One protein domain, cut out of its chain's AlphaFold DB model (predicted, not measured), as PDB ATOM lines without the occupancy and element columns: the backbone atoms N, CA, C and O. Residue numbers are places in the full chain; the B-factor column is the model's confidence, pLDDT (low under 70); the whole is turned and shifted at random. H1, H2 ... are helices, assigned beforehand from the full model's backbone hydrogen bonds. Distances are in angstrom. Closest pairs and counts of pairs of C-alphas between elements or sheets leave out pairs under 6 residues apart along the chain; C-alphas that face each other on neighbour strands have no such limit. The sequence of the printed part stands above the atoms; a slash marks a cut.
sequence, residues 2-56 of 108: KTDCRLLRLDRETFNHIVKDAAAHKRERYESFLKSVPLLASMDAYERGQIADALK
ATOM      1  N   LYS A   2     -34.733 -25.294 -36.995       68.00
ATOM      2  CA  LYS A   2     -34.911 -23.861 -37.298       68.00
ATOM      3  C   LYS A   2     -35.708 -23.216 -36.158       68.00
ATOM      4  O   LYS A   2     -36.930 -23.157 -36.220       68.00
ATOM      5  N   THR A   3     -35.006 -22.779 -35.126       78.25
ATOM      6  CA  THR A   3     -35.518 -21.903 -34.066       78.25
ATOM      7  C   THR A   3     -34.340 -21.065 -33.585       78.25
ATOM      8  O   THR A   3     -33.211 -21.563 -33.584       78.25
ATOM      9  N   ASP A   4     -34.579 -19.800 -33.236       79.12
ATOM     10  CA  ASP A   4     -33.524 -18.914 -32.740       79.12
ATOM     11  C   ASP A   4     -33.022 -19.398 -31.379       79.12
ATOM     12  O   ASP A   4     -33.780 -19.493 -30.413       79.12
ATOM     13  N   CYS A   5     -31.726 -19.697 -31.308       81.31
ATOM     14  CA  CYS A   5     -31.055 -20.160 -30.102       81.31
ATOM     15  C   CYS A   5     -29.772 -19.352 -29.901       81.31
ATOM     16  O   CYS A   5     -28.978 -19.194 -30.829       81.31
ATOM     17  N   ARG A   6     -29.518 -18.898 -28.669       83.94
ATOM     18  CA  ARG A   6     -28.197 -18.399 -28.261       83.94
ATOM     19  C   ARG A   6     -27.437 -19.531 -27.592       83.94
ATOM     20  O   ARG A   6     -27.914 -20.111 -26.624       83.94
ATOM     21  N   LEU A   7     -26.257 -19.829 -28.122       86.88
ATOM     22  CA  LEU A   7     -25.348 -20.817 -27.557       86.88
ATOM     23  C   LEU A   7     -24.158 -20.104 -26.923       86.88
ATOM     24  O   LEU A   7     -23.619 -19.153 -27.488       86.88
ATOM     25  N   LEU A   8     -23.746 -20.596 -25.758       90.62
ATOM     26  CA  LEU A   8     -22.494 -20.229 -25.109       90.62
ATOM     27  C   LEU A   8     -21.533 -21.405 -25.261       90.62
ATOM     28  O   LEU A   8     -21.916 -22.558 -25.062       90.62
ATOM     29  N   ARG A   9     -20.286 -21.116 -25.632       89.69
ATOM     30  CA  ARG A   9     -19.218 -22.109 -25.730       89.69
ATOM     31  C   ARG A   9     -18.050 -21.653 -24.875       89.69
ATOM     32  O   ARG A   9     -17.615 -20.514 -24.995       89.69
ATOM     33  N   LEU A  10     -17.542 -22.574 -24.071       93.31
ATOM     34  CA  LEU A  10     -16.276 -22.454 -23.363       93.31
ATOM     35  C   LEU A  10     -15.337 -23.522 -23.920       93.31
ATOM     36  O   LEU A  10     -15.759 -24.662 -24.143       93.31
ATOM     37  N   ASP A  11     -14.094 -23.162 -24.215       94.00
ATOM     38  CA  ASP A  11     -13.103 -24.133 -24.658       94.00
ATOM     39  C   ASP A  11     -12.547 -24.944 -23.474       94.00
ATOM     40  O   ASP A  11     -12.667 -24.581 -22.301       94.00
ATOM     41  N   ARG A  12     -11.951 -26.093 -23.799       92.50
ATOM     42  CA  ARG A  12     -11.429 -27.035 -22.805       92.50
ATOM     43  C   ARG A  12     -10.274 -26.448 -21.995       92.50
ATOM     44  O   ARG A  12     -10.127 -26.812 -20.832       92.50
ATOM     45  N   GLU A  13      -9.429 -25.628 -22.609       94.31
ATOM     46  CA  GLU A  13      -8.252 -25.069 -21.947       94.31
ATOM     47  C   GLU A  13      -8.688 -24.066 -20.882       94.31
ATOM     48  O   GLU A  13      -8.352 -24.246 -19.713       94.31
ATOM     49  N   THR A  14      -9.566 -23.135 -21.253       91.75
ATOM     50  CA  THR A  14     -10.185 -22.170 -20.343       91.75
ATOM     51  C   THR A  14     -10.974 -22.863 -19.237       91.75
ATOM     52  O   THR A  14     -10.799 -22.529 -18.069       91.75
ATOM     53  N   PHE A  15     -11.792 -23.875 -19.550       92.69
ATOM     54  CA  PHE A  15     -12.508 -24.636 -18.518       92.69
ATOM     55  C   PHE A  15     -11.550 -25.294 -17.516       92.69
ATOM     56  O   PHE A  15     -11.723 -25.154 -16.307       92.69
ATOM     57  N   ASN A  16     -10.519 -25.989 -18.005       92.69
ATOM     58  CA  ASN A  16      -9.547 -26.650 -17.135       92.69
ATOM     59  C   ASN A  16      -8.755 -25.647 -16.296       92.69
ATOM     60  O   ASN A  16      -8.443 -25.950 -15.149       92.69
ATOM     61  N   HIS A  17      -8.423 -24.486 -16.861       91.69
ATOM     62  CA  HIS A  17      -7.747 -23.415 -16.140       91.69
ATOM     63  C   HIS A  17      -8.631 -22.889 -15.007       91.69
ATOM     64  O   HIS A  17      -8.216 -22.935 -13.857       91.69
ATOM     65  N   ILE A  18      -9.891 -22.544 -15.297       91.75
ATOM     66  CA  ILE A  18     -10.856 -22.073 -14.291       91.75
ATOM     67  C   ILE A  18     -11.030 -23.094 -13.162       91.75
ATOM     68  O   ILE A  18     -11.025 -22.726 -11.991       91.75
ATOM     69  N   VAL A  19     -11.176 -24.382 -13.486       90.69
ATOM     70  CA  VAL A  19     -11.351 -25.427 -12.466       90.69
ATOM     71  C   VAL A  19     -10.095 -25.580 -11.603       90.69
ATOM     72  O   VAL A  19     -10.207 -25.732 -10.386       90.69
ATOM     73  N   LYS A  20      -8.900 -25.531 -12.208       88.00
ATOM     74  CA  LYS A  20      -7.628 -25.601 -11.475       88.00
ATOM     75  C   LYS A  20      -7.420 -24.380 -10.585       88.00
ATOM     76  O   LYS A  20      -7.076 -24.562  -9.420       88.00
ATOM     77  N   ASP A  21      -7.682 -23.185 -11.100       90.50
ATOM     78  CA  ASP A  21      -7.591 -21.932 -10.349       90.50
ATOM     79  C   ASP A  21      -8.570 -21.938  -9.176       90.50
ATOM     80  O   ASP A  21      -8.181 -21.677  -8.042       90.50
ATOM     81  N   ALA A  22      -9.826 -22.330  -9.406       83.62
ATOM     82  CA  ALA A  22     -10.823 -22.440  -8.346       83.62
ATOM     83  C   ALA A  22     -10.391 -23.432  -7.252       83.62
ATOM     84  O   ALA A  22     -10.557 -23.153  -6.064       83.62
ATOM     85  N   ALA A  23      -9.804 -24.574  -7.628       81.12
ATOM     86  CA  ALA A  23      -9.282 -25.543  -6.668       81.12
ATOM     87  C   ALA A  23      -8.073 -25.003  -5.883       81.12
ATOM     88  O   ALA A  23      -7.982 -25.230  -4.675       81.12
ATOM     89  N   ALA A  24      -7.166 -24.278  -6.544       82.62
ATOM     90  CA  ALA A  24      -6.011 -23.651  -5.906       82.62
ATOM     91  C   ALA A  24      -6.439 -22.558  -4.916       82.62
ATOM     92  O   ALA A  24      -6.043 -22.602  -3.751       82.62
ATOM     93  N   HIS A  25      -7.330 -21.654  -5.332       83.69
ATOM     94  CA  HIS A  25      -7.881 -20.607  -4.471       83.69
ATOM     95  C   HIS A  25      -8.651 -21.174  -3.278       83.69
ATOM     96  O   HIS A  25      -8.529 -20.664  -2.165       83.69
ATOM     97  N   LYS A  26      -9.415 -22.258  -3.477       79.31
ATOM     98  CA  LYS A  26     -10.120 -22.937  -2.383       79.31
ATOM     99  C   LYS A  26      -9.138 -23.454  -1.325       79.31
ATOM    100  O   LYS A  26      -9.375 -23.258  -0.136       79.31
ATOM    101  N   ARG A  27      -8.028 -24.074  -1.742       79.25
ATOM    102  CA  ARG A  27      -6.987 -24.562  -0.820       79.25
ATOM    103  C   ARG A  27      -6.310 -23.429  -0.061       79.25
ATOM    104  O   ARG A  27      -6.198 -23.509   1.156       79.25
ATOM    105  N   GLU A  28      -5.912 -22.371  -0.759       82.38
ATOM    106  CA  GLU A  28      -5.254 -21.214  -0.144       82.38
ATOM    107  C   GLU A  28      -6.151 -20.536   0.903       82.38
ATOM    108  O   GLU A  28      -5.703 -20.232   2.011       82.38
ATOM    109  N   ARG A  29      -7.444 -20.379   0.590       81.50
ATOM    110  CA  ARG A  29      -8.439 -19.810   1.505       81.50
ATOM    111  C   ARG A  29      -8.568 -20.634   2.786       81.50
ATOM    112  O   ARG A  29      -8.470 -20.061   3.870       81.50
ATOM    113  N   TYR A  30      -8.723 -21.957   2.686       82.19
ATOM    114  CA  TYR A  30      -8.825 -22.808   3.878       82.19
ATOM    115  C   TYR A  30      -7.517 -22.904   4.657       82.19
ATOM    116  O   TYR A  30      -7.553 -22.885   5.882       82.19
ATOM    117  N   GLU A  31      -6.357 -22.950   3.999       80.25
ATOM    118  CA  GLU A  31      -5.077 -22.931   4.713       80.25
ATOM    119  C   GLU A  31      -4.876 -21.637   5.503       80.25
ATOM    120  O   GLU A  31      -4.449 -21.682   6.659       80.25
ATOM    121  N   SER A  32      -5.175 -20.488   4.891       81.62
ATOM    122  CA  SER A  32      -5.086 -19.183   5.548       81.62
ATOM    123  C   SER A  32      -6.055 -19.095   6.730       81.62
ATOM    124  O   SER A  32      -5.669 -18.726   7.841       81.62
ATOM    125  N   PHE A  33      -7.294 -19.544   6.526       82.19
ATOM    126  CA  PHE A  33      -8.315 -19.589   7.564       82.19
ATOM    127  C   PHE A  33      -7.921 -20.495   8.739       82.19
ATOM    128  O   PHE A  33      -7.944 -20.055   9.887       82.19
ATOM    129  N   LEU A  34      -7.477 -21.725   8.474       81.75
ATOM    130  CA  LEU A  34      -7.077 -22.675   9.515       81.75
ATOM    131  C   LEU A  34      -5.859 -22.192  10.314       81.75
ATOM    132  O   LEU A  34      -5.782 -22.455  11.511       81.75
ATOM    133  N   LYS A  35      -4.937 -21.438   9.695       81.00
ATOM    134  CA  LYS A  35      -3.826 -20.780  10.409       81.00
ATOM    135  C   LYS A  35      -4.298 -19.685  11.364       81.00
ATOM    136  O   LYS A  35      -3.647 -19.459  12.380       81.00
ATOM    137  N   SER A  36      -5.399 -19.001  11.048       80.69
ATOM    138  CA  SER A  36      -5.950 -17.939  11.899       80.69
ATOM    139  C   SER A  36      -6.617 -18.473  13.171       80.69
ATOM    140  O   SER A  36      -6.764 -17.734  14.143       80.69
ATOM    141  N   VAL A  37      -6.991 -19.758  13.192       80.75
ATOM    142  CA  VAL A  37      -7.647 -20.405  14.332       80.75
ATOM    143  C   VAL A  37      -6.582 -20.872  15.338       80.75
ATOM    144  O   VAL A  37      -5.866 -21.833  15.054       80.75
ATOM    145  N   PRO A  38      -6.493 -20.284  16.551       79.38
ATOM    146  CA  PRO A  38      -5.428 -20.613  17.507       79.38
ATOM    147  C   PRO A  38      -5.400 -22.089  17.923       79.38
ATOM    148  O   PRO A  38      -4.334 -22.634  18.187       79.38
ATOM    149  N   LEU A  39      -6.566 -22.744  17.940       80.81
ATOM    150  CA  LEU A  39      -6.696 -24.169  18.257       80.81
ATOM    151  C   LEU A  39      -6.014 -25.080  17.220       80.81
ATOM    152  O   LEU A  39      -5.586 -26.174  17.565       80.81
ATOM    153  N   LEU A  40      -5.916 -24.634  15.964       79.31
ATOM    154  CA  LEU A  40      -5.388 -25.414  14.836       79.31
ATOM    155  C   LEU A  40      -4.005 -24.920  14.380       79.31
ATOM    156  O   LEU A  40      -3.385 -25.514  13.498       79.31
ATOM    157  N   ALA A  41      -3.491 -23.857  15.005       74.31
ATOM    158  CA  ALA A  41      -2.210 -23.245  14.664       74.31
ATOM    159  C   ALA A  41      -1.000 -24.151  14.961       74.31
ATOM    160  O   ALA A  41       0.037 -24.011  14.315       74.31
ATOM    161  N   SER A  42      -1.120 -25.083  15.914       79.50
ATOM    162  CA  SER A  42      -0.048 -26.023  16.272       79.50
ATOM    163  C   SER A  42       0.091 -27.207  15.314       79.50
ATOM    164  O   SER A  42       1.062 -27.949  15.429       79.50
ATOM    165  N   MET A  43      -0.870 -27.409  14.411       81.69
ATOM    166  CA  MET A  43      -0.857 -28.511  13.448       81.69
ATOM    167  C   MET A  43       0.090 -28.194  12.295       81.69
ATOM    168  O   MET A  43       0.213 -27.032  11.886       81.69
ATOM    169  N   ASP A  44       0.746 -29.209  11.745       85.19
ATOM    170  CA  ASP A  44       1.644 -29.012  10.609       85.19
ATOM    171  C   ASP A  44       0.875 -28.754   9.292       85.19
ATOM    172  O   ASP A  44      -0.357 -28.732   9.234       85.19
ATOM    173  N   ALA A  45       1.597 -28.467   8.205       81.62
ATOM    174  CA  ALA A  45       0.957 -28.178   6.918       81.62
ATOM    175  C   ALA A  45       0.198 -29.376   6.333       81.62
ATOM    176  O   ALA A  45      -0.821 -29.181   5.671       81.62
ATOM    177  N   TYR A  46       0.670 -30.594   6.586       85.00
ATOM    178  CA  TYR A  46       0.047 -31.807   6.082       85.00
ATOM    179  C   TYR A  46      -1.264 -32.091   6.823       85.00
ATOM    180  O   TYR A  46      -2.302 -32.285   6.190       85.00
ATOM    181  N   GLU A  47      -1.247 -32.021   8.152       85.69
ATOM    182  CA  GLU A  47      -2.421 -32.195   9.006       85.69
ATOM    183  C   GLU A  47      -3.499 -31.141   8.721       85.69
ATOM    184  O   GLU A  47      -4.678 -31.474   8.583       85.69
ATOM    185  N   ARG A  48      -3.108 -29.868   8.551       84.69
ATOM    186  CA  ARG A  48      -4.053 -28.816   8.138       84.69
ATOM    187  C   ARG A  48      -4.641 -29.081   6.757       84.69
ATOM    188  O   ARG A  48      -5.823 -28.819   6.565       84.69
ATOM    189  N   GLY A  49      -3.851 -29.608   5.820       83.06
ATOM    190  CA  GLY A  49      -4.342 -30.020   4.504       83.06
ATOM    191  C   GLY A  49      -5.426 -31.095   4.608       83.06
ATOM    192  O   GLY A  49      -6.476 -30.969   3.985       83.06
ATOM    193  N   GLN A  50      -5.227 -32.097   5.471       85.88
ATOM    194  CA  GLN A  50      -6.234 -33.134   5.730       85.88
ATOM    195  C   GLN A  50      -7.531 -32.555   6.316       85.88
ATOM    196  O   GLN A  50      -8.621 -32.950   5.903       85.88
ATOM    197  N   ILE A  51      -7.436 -31.596   7.243       85.56
ATOM    198  CA  ILE A  51      -8.620 -30.912   7.785       85.56
ATOM    199  C   ILE A  51      -9.305 -30.070   6.708       85.56
ATOM    200  O   ILE A  51     -10.525 -30.139   6.579       85.56
ATOM    201  N   ALA A  52      -8.544 -29.302   5.925       83.44
ATOM    202  CA  ALA A  52      -9.081 -28.474   4.848       83.44
ATOM    203  C   ALA A  52      -9.873 -29.304   3.826       83.44
ATOM    204  O   ALA A  52     -10.933 -28.872   3.379       83.44
ATOM    205  N   ASP A  53      -9.395 -30.509   3.509       82.56
ATOM    206  CA  ASP A  53     -10.090 -31.443   2.621       82.56
ATOM    207  C   ASP A  53     -11.336 -32.077   3.278       82.56
ATOM    208  O   ASP A  53     -12.292 -32.425   2.581       82.56
ATOM    209  N   ALA A  54     -11.352 -32.216   4.609       84.69
ATOM    210  CA  ALA A  54     -12.474 -32.773   5.368       84.69
ATOM    211  C   ALA A  54     -13.578 -31.750   5.700       84.69
ATOM    212  O   ALA A  54     -14.709 -32.148   6.006       84.69
ATOM    213  N   LEU A  55     -13.277 -30.447   5.649       84.44
ATOM    214  CA  LEU A  55     -14.241 -29.380   5.916       84.44
ATOM    215  C   LEU A  55     -15.389 -29.402   4.904       84.44
ATOM    216  O   LEU A  55     -15.198 -29.466   3.687       84.44
ATOM    217  N   LYS A  56     -16.612 -29.282   5.423       84.94
ATOM    218  CA  LYS A  56     -17.829 -29.184   4.618       84.94
ATOM    219  C   LYS A  56     -18.441 -27.796   4.802       84.94
ATOM    220  O   LYS A  56     -18.692 -27.417   5.944       84.94
TER     221      LYS A  56
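What this domain is: This is residues 2 to 56 of the 108 residues of an uncharacterized protein of Perkinsus olseni (UniProt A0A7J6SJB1). One long helix, H1, makes most of a rod, with the short helix H2 folded back across its last part and a thin tail before its first residue. Residues 2 to 25, the tail together with the first part of H1, stick out free, while the rest makes a small compact head. The printed part has 55 residues with two named helices, H1 then H2, and no named strand; its class is all helix. The whole is extended, with a radius of gyration of the C-alphas of 18.3 A, and spans 63 by 19 by 16 A.

Where its parts are: Find C-alpha 12 at (-11.429, -27.035, -22.805); from there H1, residues 12 to 36, runs 36.3 A to C-alpha 36 at (-5.950, -17.939, 11.899), mostly along z. H2, residues 45 to 54, begins at C-alpha 45 at (0.957, -28.178, 6.918) and measures 14.3 A from first to last C-alpha, with x falling along it.

How they stand to each other: Look at residues 27 to 34 of H1, for with these alone H1 touches H2. The closest C-alphas of the two helices are those of Tyr 30 and Ala 52, 5.8 A apart. Their lines stand at a steep tilt of 68 degrees, only just short of about perpendicular, and they run opposite ways. In H1 and H2, every O i to N i+4 pair is within hydrogen-bond range.

The domain as a whole: The C-alphas of Lys 2 and Ser 42, the two farthest apart, are 64.0 A from each other. Without residues 2 to 25, the body of 31 residues spans 20 by 15 by 14 A. The link from H1 to H2, 8 residues, is short, and the printed part has no cut. In this predicted model the mean pLDDT of the printed part is 84.3; look at residue 2 for the one value under 70.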